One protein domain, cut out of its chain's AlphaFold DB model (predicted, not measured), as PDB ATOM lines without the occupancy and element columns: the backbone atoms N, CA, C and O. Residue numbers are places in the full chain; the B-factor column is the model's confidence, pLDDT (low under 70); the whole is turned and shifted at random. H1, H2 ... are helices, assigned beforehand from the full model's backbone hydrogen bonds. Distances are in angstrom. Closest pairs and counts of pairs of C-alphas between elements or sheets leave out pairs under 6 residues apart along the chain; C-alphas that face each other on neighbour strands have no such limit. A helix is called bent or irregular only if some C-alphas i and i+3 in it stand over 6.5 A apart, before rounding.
ATOM      1  N   LYS A  11     -19.153  38.775 -39.812       80.62
ATOM      2  CA  LYS A  11     -19.556  40.184 -39.733       80.62
ATOM      3  C   LYS A  11     -19.850  40.555 -38.286       80.62
ATOM      4  O   LYS A  11     -20.321  39.728 -37.511       80.62
ATOM      5  N   ALA A  12     -19.620  41.820 -37.943       82.62
ATOM      6  CA  ALA A  12     -20.099  42.369 -36.682       82.62
ATOM      7  C   ALA A  12     -21.634  42.262 -36.646       82.62
ATOM      8  O   ALA A  12     -22.317  42.760 -37.546       82.62
ATOM      9  N   TRP A  13     -22.170  41.570 -35.640       83.19
ATOM     10  CA  TRP A  13     -23.606  41.345 -35.478       83.19
ATOM     11  C   TRP A  13     -24.014  41.477 -34.013       83.19
ATOM     12  O   TRP A  13     -23.335  40.978 -33.116       83.19
ATOM     13  N   ALA A  14     -25.154  42.121 -33.786       85.56
ATOM     14  CA  ALA A  14     -25.827  42.204 -32.499       85.56
ATOM     15  C   ALA A  14     -27.336  42.396 -32.725       85.56
ATOM     16  O   ALA A  14     -27.751  42.912 -33.767       85.56
ATOM     17  N   CYS A  15     -28.164  42.005 -31.757       82.69
ATOM     18  CA  CYS A  15     -29.604  42.234 -31.757       82.69
ATOM     19  C   CYS A  15     -29.997  43.270 -30.689       82.69
ATOM     20  O   CYS A  15     -29.786  43.111 -29.493       82.69
ATOM     21  N   SER A  16     -30.651  44.350 -31.110       80.56
ATOM     22  CA  SER A  16     -31.076  45.427 -30.207       80.56
ATOM     23  C   SER A  16     -32.024  44.978 -29.089       80.56
ATOM     24  O   SER A  16     -32.127  45.643 -28.067       80.56
ATOM     25  N   VAL A  17     -32.701  43.839 -29.242       81.00
ATOM     26  CA  VAL A  17     -33.616  43.296 -28.226       81.00
ATOM     27  C   VAL A  17     -32.902  42.403 -27.210       81.00
ATOM     28  O   VAL A  17     -33.296  42.372 -26.049       81.00
ATOM     29  N   SER A  18     -31.902  41.630 -27.640       80.69
ATOM     30  CA  SER A  18     -31.255  40.606 -26.802       80.69
ATOM     31  C   SER A  18     -29.915  41.046 -26.217       80.69
ATOM     32  O   SER A  18     -29.464  40.438 -25.246       80.69
ATOM     33  N   GLU A  19     -29.262  42.039 -26.816       83.50
ATOM     34  CA  GLU A  19     -27.911  42.463 -26.453       83.50
ATOM     35  C   GLU A  19     -27.898  43.688 -25.546       83.50
ATOM     36  O   GLU A  19     -26.922  43.867 -24.828       83.50
ATOM     37  N   ILE A  20     -28.961  44.492 -25.559       82.81
ATOM     38  CA  ILE A  20     -29.113  45.648 -24.674       82.81
ATOM     39  C   ILE A  20     -29.864  45.205 -23.418       82.81
ATOM     40  O   ILE A  20     -30.924  44.579 -23.506       82.81
ATOM     41  N   ASP A  21     -29.327  45.556 -22.249       81.38
ATOM     42  CA  ASP A  21     -29.997  45.328 -20.971       81.38
ATOM     43  C   ASP A  21     -31.079  46.390 -20.731       81.38
ATOM     44  O   ASP A  21     -30.862  47.453 -20.146       81.38
ATOM     45  N   TRP A  22     -32.270  46.110 -21.250       79.00
ATOM     46  CA  TRP A  22     -33.428  46.989 -21.120       79.00
ATOM     47  C   TRP A  22     -33.977  47.067 -19.691       79.00
ATOM     48  O   TRP A  22     -34.591  48.079 -19.346       79.00
ATOM     49  N   ASP A  23     -33.742  46.040 -18.870       78.81
ATOM     50  CA  ASP A  23     -34.196  45.986 -17.475       78.81
ATOM     51  C   ASP A  23     -33.379  46.958 -16.617       78.81
ATOM     52  O   ASP A  23     -33.945  47.835 -15.961       78.81
ATOM     53  N   ALA A  24     -32.047  46.924 -16.759       77.00
ATOM     54  CA  ALA A  24     -31.148  47.892 -16.126       77.00
ATOM     55  C   ALA A  24     -31.437  49.346 -16.547       77.00
ATOM     56  O   ALA A  24     -31.187  50.285 -15.792       77.00
ATOM     57  N   ARG A  25     -32.000  49.542 -17.747       75.12
ATOM     58  CA  ARG A  25     -32.392  50.850 -18.300       75.12
ATOM     59  C   ARG A  25     -33.825  51.269 -17.925       75.12
ATOM     60  O   ARG A  25     -34.322  52.268 -18.448       75.12
ATOM     61  N   GLY A  26     -34.504  50.526 -17.045       72.38
ATOM     62  CA  GLY A  26     -35.827  50.869 -16.512       72.38
ATOM     63  C   GLY A  26     -36.997  50.622 -17.472       72.38
ATOM     64  O   GLY A  26     -38.078  51.183 -17.285       72.38
ATOM     65  N   SER A  27     -36.807  49.806 -18.511       64.31
ATOM     66  CA  SER A  27     -37.877  49.478 -19.459       64.31
ATOM     67  C   SER A  27     -38.744  48.344 -18.908       64.31
ATOM     68  O   SER A  27     -38.231  47.288 -18.549       64.31
ATOM     69  N   GLN A  28     -40.072  48.513 -18.894       61.50
ATOM     70  CA  GLN A  28     -41.027  47.481 -18.448       61.50
ATOM     71  C   GLN A  28     -41.206  46.341 -19.475       61.50
ATOM     72  O   GLN A  28     -42.302  46.079 -19.973       61.50
ATOM     73  N   GLY A  29     -40.110  45.659 -19.811       63.00
ATOM     74  CA  GLY A  29     -40.090  44.467 -20.652       63.00
ATOM     75  C   GLY A  29     -39.326  44.619 -21.968       63.00
ATOM     76  O   GLY A  29     -39.044  45.711 -22.450       63.00
ATOM     77  N   THR A  30     -39.013  43.472 -22.572       61.53
ATOM     78  CA  THR A  30     -38.165  43.342 -23.772       61.53
ATOM     79  C   THR A  30     -38.952  43.224 -25.077       61.53
ATOM     80  O   THR A  30     -38.368  42.987 -26.137       61.53
ATOM     81  N   LYS A  31     -40.288  43.363 -25.055       71.38
ATOM     82  CA  LYS A  31     -41.049  43.359 -26.312       71.38
ATOM     83  C   LYS A  31     -40.694  44.620 -27.091       71.38
ATOM     84  O   LYS A  31     -40.942  45.728 -26.631       71.38
ATOM     85  N   PHE A  32     -40.177  44.421 -28.295       68.06
ATOM     86  CA  PHE A  32     -39.698  45.479 -29.181       68.06
ATOM     87  C   PHE A  32     -40.710  46.620 -29.379       68.06
ATOM     88  O   PHE A  32     -40.340  47.787 -29.302       68.06
ATOM     89  N   GLY A  33     -42.003  46.301 -29.506       69.62
ATOM     90  CA  GLY A  33     -43.063  47.311 -29.597       69.62
ATOM     91  C   GLY A  33     -43.198  48.209 -28.358       69.62
ATOM     92  O   GLY A  33     -43.503  49.386 -28.510       69.62
ATOM     93  N   TYR A  34     -42.921  47.711 -27.146       73.31
ATOM     94  CA  TYR A  34     -42.908  48.557 -25.944       73.31
ATOM     95  C   TYR A  34     -41.694  49.480 -25.909       73.31
ATOM     96  O   TYR A  34     -41.826  50.621 -25.484       73.31
ATOM     97  N   LEU A  35     -40.539  49.012 -26.384       73.00
ATOM     98  CA  LEU A  35     -39.326  49.829 -26.463       73.00
ATOM     99  C   LEU A  35     -39.514  50.997 -27.438       73.00
ATOM    100  O   LEU A  35     -39.208  52.139 -27.105       73.00
ATOM    101  N   ILE A  36     -40.089  50.718 -28.611       73.81
ATOM    102  CA  ILE A  36     -40.383  51.731 -29.634       73.81
ATOM    103  C   ILE A  36     -41.498  52.674 -29.158       73.81
ATOM    104  O   ILE A  36     -41.349  53.892 -29.241       73.81
ATOM    105  N   GLY A  37     -42.567  52.131 -28.566       70.31
ATOM    106  CA  GLY A  37     -43.665  52.925 -28.009       70.31
ATOM    107  C   GLY A  37     -43.226  53.874 -26.891       70.31
ATOM    108  O   GLY A  37     -43.652  55.025 -26.855       70.31
ATOM    109  N   GLN A  38     -42.317  53.443 -26.009       70.19
ATOM    110  CA  GLN A  38     -41.739  54.305 -24.967       70.19
ATOM    111  C   GLN A  38     -40.838  55.414 -25.523       70.19
ATOM    112  O   GLN A  38     -40.619  56.423 -24.849       70.19
ATOM    113  N   ALA A  39     -40.306  55.233 -26.731       71.00
ATOM    114  CA  ALA A  39     -39.574  56.259 -27.459       71.00
ATOM    115  C   ALA A  39     -40.501  57.212 -28.241       71.00
ATOM    116  O   ALA A  39     -40.010  58.106 -28.913       71.00
ATOM    117  N   GLY A  40     -41.827  57.056 -28.139       72.31
ATOM    118  CA  GLY A  40     -42.798  57.916 -28.822       72.31
ATOM    119  C   GLY A  40     -43.048  57.541 -30.284       72.31
ATOM    120  O   GLY A  40     -43.762  58.254 -30.986       72.31
ATOM    121  N   TYR A  41     -42.502  56.412 -30.739       69.88
ATOM    122  CA  TYR A  41     -42.689  55.907 -32.092       69.88
ATOM    123  C   TYR A  41     -43.799  54.851 -32.123       69.88
ATOM    124  O   TYR A  41     -43.949  54.038 -31.208       69.88
ATOM    125  N   PHE A  42     -44.581  54.835 -33.201       68.75
ATOM    126  CA  PHE A  42     -45.583  53.800 -33.424       68.75
ATOM    127  C   PHE A  42     -44.955  52.646 -34.204       68.75
ATOM    128  O   PHE A  42     -44.468  52.844 -35.312       68.75
ATOM    129  N   HIS A  43     -44.957  51.441 -33.631       67.00
ATOM    130  CA  HIS A  43     -44.415  50.265 -34.304       67.00
ATOM    131  C   HIS A  43     -45.532  49.442 -34.949       67.00
ATOM    132  O   HIS A  43     -46.232  48.704 -34.260       67.00
ATOM    133  N   ASP A  44     -45.648  49.517 -36.275       66.25
ATOM    134  CA  ASP A  44     -46.589  48.700 -37.062       66.25
ATOM    135  C   ASP A  44     -46.050  47.279 -37.357       66.25
ATOM    136  O   ASP A  44     -46.614  46.522 -38.138       66.25
ATOM    137  N   GLY A  45     -44.910  46.884 -36.772       61.31
ATOM    138  CA  GLY A  45     -44.318  45.549 -36.952       61.31
ATOM    139  C   GLY A  45     -43.655  45.300 -38.315       61.31
ATOM    140  O   GLY A  45     -42.890  44.347 -38.452       61.31
ATOM    141  N   HIS A  46     -43.895  46.161 -39.308       65.81
ATOM    142  CA  HIS A  46     -43.387  46.011 -40.676       65.81
ATOM    143  C   HIS A  46     -42.061  46.737 -40.943       65.81
ATOM    144  O   HIS A  46     -41.337  46.375 -41.870       65.81
ATOM    145  N   SER A  47     -41.720  47.744 -40.134       69.44
ATOM    146  CA  SER A  47     -40.532  48.575 -40.337       69.44
ATOM    147  C   SER A  47     -39.528  48.404 -39.201       69.44
ATOM    148  O   SER A  47     -39.796  48.722 -38.044       69.44
ATOM    149  N   ALA A  48     -38.330  47.924 -39.537       73.31
ATOM    150  CA  ALA A  48     -37.195  47.903 -38.613       73.31
ATOM    151  C   ALA A  48     -36.574  49.300 -38.409       73.31
ATOM    152  O   ALA A  48     -35.792  49.497 -37.480       73.31
ATOM    153  N   VAL A  49     -36.929  50.265 -39.264       76.19
ATOM    154  CA  VAL A  49     -36.364  51.621 -39.266       76.19
ATOM    155  C   VAL A  49     -36.787  52.397 -38.019       76.19
ATOM    156  O   VAL A  49     -35.953  53.062 -37.409       76.19
ATOM    157  N   ASP A  50     -38.035  52.234 -37.573       73.19
ATOM    158  CA  ASP A  50     -38.545  52.892 -36.360       73.19
ATOM    159  C   ASP A  50     -37.769  52.446 -35.116       73.19
ATOM    160  O   ASP A  50     -37.492  53.237 -34.221       73.19
ATOM    161  N   GLY A  51     -37.337  51.182 -35.097       74.00
ATOM    162  CA  GLY A  51     -36.453  50.663 -34.061       74.00
ATOM    163  C   GLY A  51     -35.065  51.294 -34.085       74.00
ATOM    164  O   GLY A  51     -34.514  51.584 -33.027       74.00
ATOM    165  N   CYS A  52     -34.493  51.542 -35.266       78.00
ATOM    166  CA  CYS A  52     -33.209  52.236 -35.381       78.00
ATOM    167  C   CYS A  52     -33.300  53.678 -34.872       78.00
ATOM    168  O   CYS A  52     -32.427  54.105 -34.118       78.00
ATOM    169  N   PHE A  53     -34.360  54.404 -35.232       77.19
ATOM    170  CA  PHE A  53     -34.578  55.758 -34.725       77.19
ATOM    171  C   PHE A  53     -34.820  55.768 -33.218       77.19
ATOM    172  O   PHE A  53     -34.163  56.529 -32.516       77.19
ATOM    173  N   ALA A  54     -35.639  54.852 -32.698       78.06
ATOM    174  CA  ALA A  54     -35.849  54.713 -31.259       78.06
ATOM    175  C   ALA A  54     -34.545  54.427 -30.486       78.06
ATOM    176  O   ALA A  54     -34.386  54.890 -29.360       78.06
ATOM    177  N   LEU A  55     -33.592  53.688 -31.071       76.62
ATOM    178  CA  LEU A  55     -32.277  53.434 -30.463       76.62
ATOM    179  C   LEU A  55     -31.339  54.646 -30.500       76.62
ATOM    180  O   LEU A  55     -30.502  54.786 -29.610       76.62
ATOM    181  N   LEU A  56     -31.441  55.474 -31.539       78.12
ATOM    182  CA  LEU A  56     -30.602  56.660 -31.725       78.12
ATOM    183  C   LEU A  56     -31.104  57.852 -30.907       78.12
ATOM    184  O   LEU A  56     -30.299  58.554 -30.304       78.12
ATOM    185  N   ASP A  57     -32.417  58.066 -30.883       74.00
ATOM    186  CA  ASP A  57     -33.045  59.228 -30.249       74.00
ATOM    187  C   ASP A  57     -33.122  59.083 -28.721       74.00
ATOM    188  O   ASP A  57     -33.158  60.061 -27.970       74.00
ATOM    189  N   ARG A  58     -33.087  57.842 -28.218       69.19
ATOM    190  CA  ARG A  58     -33.197  57.582 -26.785       69.19
ATOM    191  C   ARG A  58     -31.872  57.792 -26.058       69.19
ATOM    192  O   ARG A  58     -31.106  56.860 -25.811       69.19
ATOM    193  N   SER A  59     -31.645  59.034 -25.644       61.00
ATOM    194  CA  SER A  59     -30.671  59.372 -24.608       61.00
ATOM    195  C   SER A  59     -31.225  58.978 -23.229       61.00
ATOM    196  O   SER A  59     -32.210  59.530 -22.745       61.00
ATOM    197  N   PHE A  60     -30.617  57.985 -22.578       64.38
ATOM    198  CA  PHE A  60     -30.980  57.565 -21.217       64.38
ATOM    199  C   PHE A  60     -30.232  58.408 -20.166       64.38
ATOM    200  O   PHE A  60     -29.509  57.878 -19.322       64.38
ATOM    201  N   GLY A  61     -30.377  59.734 -20.228       65.31
ATOM    202  CA  GLY A  61     -29.677  60.650 -19.317       65.31
ATOM    203  C   GLY A  61     -28.149  60.519 -19.411       65.31
ATOM    204  O   GLY A  61     -27.603  60.538 -20.509       65.31
ATOM    205  N   GLU A  62     -27.463  60.368 -18.269       60.19
ATOM    206  CA  GLU A  62     -25.994  60.206 -18.190       60.19
ATOM    207  C   GLU A  62     -25.479  58.833 -18.665       60.19
ATOM    208  O   GLU A  62     -24.271  58.603 -18.720       60.19
ATOM    209  N   SER A  63     -26.374  57.899 -19.003       66.94
ATOM    210  CA  SER A  63     -25.984  56.569 -19.478       66.94
ATOM    211  C   SER A  63     -25.676  56.556 -20.975       66.94
ATOM    212  O   SER A  63     -26.299  57.261 -21.768       66.94
ATOM    213  N   GLU A  64     -24.748  55.684 -21.376       75.12
ATOM    214  CA  GLU A  64     -24.400  55.457 -22.779       75.12
ATOM    215  C   GLU A  64     -25.653  55.140 -23.624       75.12
ATOM    216  O   GLU A  64     -26.490  54.293 -23.269       75.12
ATOM    217  N   ALA A  65     -25.777  55.818 -24.771       81.12
ATOM    218  CA  ALA A  65     -26.859  55.576 -25.716       81.12
ATOM    219  C   ALA A  65     -26.891  54.085 -26.113       81.12
ATOM    220  O   ALA A  65     -25.842  53.498 -26.392       81.12
ATOM    221  N   PRO A  66     -28.074  53.449 -26.159       83.31
ATOM    222  CA  PRO A  66     -28.194  52.014 -26.420       83.31
ATOM    223  C   PRO A  66     -27.596  51.614 -27.774       83.31
ATOM    224  O   PRO A  66     -27.067  50.515 -27.919       83.31
ATOM    225  N   PHE A  67     -27.616  52.517 -28.756       84.50
ATOM    226  CA  PHE A  67     -26.961  52.296 -30.042       84.50
ATOM    227  C   PHE A  67     -25.429  52.185 -29.928       84.50
ATOM    228  O   PHE A  67     -24.831  51.310 -30.555       84.50
ATOM    229  N   THR A  68     -24.789  53.011 -29.096       85.56
ATOM    230  CA  THR A  68     -23.335  52.956 -28.866       85.56
ATOM    231  C   THR A  68     -22.939  51.655 -28.172       85.56
ATOM    232  O   THR A  68     -22.004  50.978 -28.610       85.56
ATOM    233  N   GLU A  69     -23.712  51.242 -27.162       86.56
ATOM    234  CA  GLU A  69     -23.536  49.943 -26.510       86.56
ATOM    235  C   GLU A  69     -23.656  48.795 -27.528       86.56
ATOM    236  O   GLU A  69     -22.822  47.887 -27.552       86.56
ATOM    237  N   LEU A  70     -24.656  48.855 -28.416       87.44
ATOM    238  CA  LEU A  70     -24.888  47.838 -29.439       87.44
ATOM    239  C   LEU A  70     -23.708  47.717 -30.414       87.44
ATOM    240  O   LEU A  70     -23.299  46.600 -30.736       87.44
ATOM    241  N   ILE A  71     -23.124  48.843 -30.846       87.69
ATOM    242  CA  ILE A  71     -21.915  48.849 -31.686       87.69
ATOM    243  C   ILE A  71     -20.754  48.191 -30.942       87.69
ATOM    244  O   ILE A  71     -20.110  47.292 -31.490       87.69
ATOM    245  N   ARG A  72     -20.513  48.580 -29.685       88.19
ATOM    246  CA  ARG A  72     -19.442  48.005 -28.859       88.19
ATOM    247  C   ARG A  72     -19.597  46.493 -28.725       88.19
ATOM    248  O   ARG A  72     -18.627  45.758 -28.891       88.19
ATOM    249  N   ILE A  73     -20.817  46.025 -28.473       87.44
ATOM    250  CA  ILE A  73     -21.137  44.602 -28.366       87.44
ATOM    251  C   ILE A  73     -20.971  43.880 -29.708       87.44
ATOM    252  O   ILE A  73     -20.498  42.745 -29.724       87.44
ATOM    253  N   SER A  74     -21.332  44.513 -30.827       87.56
ATOM    254  CA  SER A  74     -21.238  43.900 -32.160       87.56
ATOM    255  C   SER A  74     -19.803  43.564 -32.574       87.56
ATOM    256  O   SER A  74     -19.594  42.645 -33.364       87.56
ATOM    257  N   GLY A  75     -18.816  44.281 -32.021       84.00
ATOM    258  CA  GLY A  75     -17.393  44.015 -32.228       84.00
ATOM    259  C   GLY A  75     -16.820  42.917 -31.328       84.00
ATOM    260  O   GLY A  75     -15.665  42.534 -31.499       84.00
ATOM    261  N   GLN A  76     -17.591  42.408 -30.363       82.19
ATOM    262  CA  GLN A  76     -17.133  41.346 -29.472       82.19
ATOM    263  C   GLN A  76     -17.327  39.970 -30.109       82.19
ATOM    264  O   GLN A  76     -18.411  39.626 -30.583       82.19
ATOM    265  N   THR A  77     -16.293  39.135 -30.040       75.06
ATOM    266  CA  THR A  77     -16.385  37.737 -30.462       75.06
ATOM    267  C   THR A  77     -17.364  36.985 -29.564       75.06
ATOM    268  O   THR A  77     -17.144  36.846 -28.362       75.06
ATOM    269  N   CYS A  78     -18.436  36.459 -30.153       71.44
ATOM    270  CA  CYS A  78     -19.393  35.603 -29.463       71.44
ATOM    271  C   CYS A  78     -19.292  34.180 -30.018       71.44
ATOM    272  O   CYS A  78     -19.532  33.953 -31.202       71.44
ATOM    273  N   VAL A  79     -18.939  33.224 -29.159       73.69
ATOM    274  CA  VAL A  79     -18.844  31.806 -29.519       73.69
ATOM    275  C   VAL A  79     -19.922  31.041 -28.774       73.69
ATOM    276  O   VAL A  79     -20.157  31.266 -27.587       73.69
ATOM    277  N   ARG A  80     -20.575  30.116 -29.474       73.50
ATOM    278  CA  ARG A  80     -21.505  29.172 -28.868       73.50
ATOM    279  C   ARG A  80     -20.875  27.792 -28.858       73.50
ATOM    280  O   ARG A  80     -20.477  27.292 -29.903       73.50
ATOM    281  N   ILE A  81     -20.803  27.199 -27.674       75.62
ATOM    282  CA  ILE A  81     -20.263  25.856 -27.479       75.62
ATOM    283  C   ILE A  81     -21.438  24.892 -27.358       75.62
ATOM    284  O   ILE A  81     -22.354  25.109 -26.561       75.62
ATOM    285  N   PHE A  82     -21.406  23.833 -28.161       77.75
ATOM    286  CA  PHE A  82     -22.381  22.753 -28.124       77.75
ATOM    287  C   PHE A  82     -21.725  21.492 -27.566       77.75
ATOM    288  O   PHE A  82     -20.579  21.186 -27.887       77.75
ATOM    289  N   ALA A  83     -22.459  20.764 -26.729       82.62
ATOM    290  CA  ALA A  83     -22.076  19.423 -26.310       82.62
ATOM    291  C   ALA A  83     -22.682  18.419 -27.299       82.62
ATOM    292  O   ALA A  83     -23.782  17.903 -27.090       82.62
ATOM    293  N   GLU A  84     -21.993  18.197 -28.415       81.69
ATOM    294  CA  GLU A  84     -22.420  17.219 -29.415       81.69
ATOM    295  C   GLU A  84     -22.290  15.793 -28.851       81.69
ATOM    296  O   GLU A  84     -21.344  15.479 -28.131       81.69
ATOM    297  N   HIS A  85     -23.272  14.933 -29.141       81.44
ATOM    298  CA  HIS A  85     -23.318  13.525 -28.708       81.44
ATOM    299  C   HIS A  85     -23.325  13.270 -27.186       81.44
ATOM    300  O   HIS A  85     -23.016  12.165 -26.741       81.44
ATOM    301  N   GLY A  86     -23.720  14.252 -26.370       76.56
ATOM    302  CA  GLY A  86     -23.907  14.040 -24.934       76.56
ATOM    303  C   GLY A  86     -24.967  12.960 -24.640       76.56
ATOM    304  O   GLY A  86     -26.051  13.010 -25.229       76.56
ATOM    305  N   PRO A  87     -24.717  12.005 -23.720       81.69
ATOM    306  CA  PRO A  87     -25.737  11.056 -23.276       81.69
ATOM    307  C   PRO A  87     -26.977  11.795 -22.755       81.69
ATOM    308  O   PRO A  87     -26.839  12.800 -22.055       81.69
ATOM    309  N   TYR A  88     -28.186  11.298 -23.046       80.69
ATOM    310  CA  TYR A  88     -29.436  11.954 -22.624       80.69
ATOM    311  C   TYR A  88     -29.501  12.177 -21.103       80.69
ATOM    312  O   TYR A  88     -29.904  13.247 -20.650       80.69
ATOM    313  N   GLU A  89     -28.994  11.216 -20.327       84.88
ATOM    314  CA  GLU A  89     -28.863  11.292 -18.865       84.88
ATOM    315  C   GLU A  89     -28.059  12.518 -18.394       84.88
ATOM    316  O   GLU A  89     -28.307  13.080 -17.328       84.88
ATOM    317  N   MET A  90     -27.123  13.005 -19.214       83.56
ATOM    318  CA  MET A  90     -26.278  14.162 -18.908       83.56
ATOM    319  C   MET A  90     -26.923  15.507 -19.257       83.56
ATOM    320  O   MET A  90     -26.363  16.544 -18.909       83.56
ATOM    321  N   LYS A  91     -28.110  15.532 -19.874       79.62
ATOM    322  CA  LYS A  91     -28.812  16.763 -20.283       79.62
ATOM    323  C   LYS A  91     -28.960  17.770 -19.144       79.62
ATOM    324  O   LYS A  91     -28.682  18.953 -19.330       79.62
ATOM    325  N   ASN A  92     -29.388  17.321 -17.966       83.56
ATOM    326  CA  ASN A  92     -29.606  18.216 -16.827       83.56
ATOM    327  C   ASN A  92     -28.280  18.741 -16.260       83.56
ATOM    328  O   ASN A  92     -28.179  19.921 -15.937       83.56
ATOM    329  N   HIS A  93     -27.240  17.902 -16.222       83.62
ATOM    330  CA  HIS A  93     -25.891  18.318 -15.831       83.62
ATOM    331  C   HIS A  93     -25.279  19.314 -16.822       83.62
ATOM    332  O   HIS A  93     -24.640  20.280 -16.410       83.62
ATOM    333  N   LEU A  94     -25.496  19.115 -18.123       82.56
ATOM    334  CA  LEU A  94     -25.030  20.020 -19.172       82.56
ATOM    335  C   LEU A  94     -25.761  21.366 -19.102       82.56
ATOM    336  O   LEU A  94     -25.108  22.409 -19.098       82.56
ATOM    337  N   LYS A  95     -27.087  21.358 -18.921       80.00
ATOM    338  CA  LYS A  95     -27.869  22.583 -18.691       80.00
ATOM    339  C   LYS A  95     -27.411  23.347 -17.451       80.00
ATOM    340  O   LYS A  95     -27.258  24.562 -17.518       80.00
ATOM    341  N   ALA A  96     -27.149  22.650 -16.344       83.94
ATOM    342  CA  ALA A  96     -26.636  23.268 -15.120       83.94
ATOM    343  C   ALA A  96     -25.264  23.937 -15.328       83.94
ATOM    344  O   ALA A  96     -24.954  24.928 -14.676       83.94
ATOM    345  N   LYS A  97     -24.461  23.428 -16.270       81.25
ATOM    346  CA  LYS A  97     -23.172  24.009 -16.673       81.25
ATOM    347  C   LYS A  97     -23.283  25.076 -17.773       81.25
ATOM    348  O   LYS A  97     -22.258  25.504 -18.294       81.25
ATOM    349  N   GLY A  98     -24.493  25.501 -18.137       71.56
ATOM    350  CA  GLY A  98     -24.715  26.554 -19.133       71.56
ATOM    351  C   GLY A  98     -24.618  26.095 -20.591       71.56
ATOM    352  O   GLY A  98     -24.582  26.936 -21.488       71.56
TER     353      GLY A  98
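Overview. This is residues 11 to 98 of the 100 residues of the protein "Possible DNA polymerase" of Agrobacterium radiobacter (strain K84 / ATCC BAA-868) (UniProt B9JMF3). There is little regular structure: a loose head of loops and three short helices, H1, H2 and H3, from which an arm, residues 75 to 87, leads to a lone helix, H4. The printed part has 88 residues, with four named helices, H1 to H4, and no named strand; it is all helix by class, though named elements hold only 34 residues. It is loose, radius of gyration of the C-alphas 17.1 A, and spans 50 by 26 by 26 A.

Along the chain. After residues 11 to 31, H1 takes residues 32 to 38, 10.0 A long, from C-alpha 32 at (-39.698, 45.479, -29.181). H2 is residues 49 to 57, 12.3 A; H3 is residues 66 to 74, 12.1 A. H4, residues 88 to 96, 13.9 A, ends at C-alpha 96 at (-26.636, 23.268, -15.120); it is irregular, C-alphas 89 and 92 being 7.3 A apart.

Arrangement. H1 and H2 touch, closest C-alphas Ile 36 and Ala 54 at 5.7 A, at a steep tilt of 48 degrees, the same way. H2 and H3 touch, closest C-alphas Leu 55 and Phe 67 at 5.5 A, only just about perpendicular at 73 degrees. H1 and H3 are apart; H4 touches no helix. Every O i to N i+4 pair is within hydrogen-bond range in H1, H2 and H3, and 3 of 5 in H4.

Size, cuts and confidence. The farthest C-alphas, Gly 40 and Pro 87, are 50.2 A apart. The printed part has no cut; the link H3 to H4 is long. Mean pLDDT of the printed part is 76.3, with 19 residues under 70, among them 41 to 47.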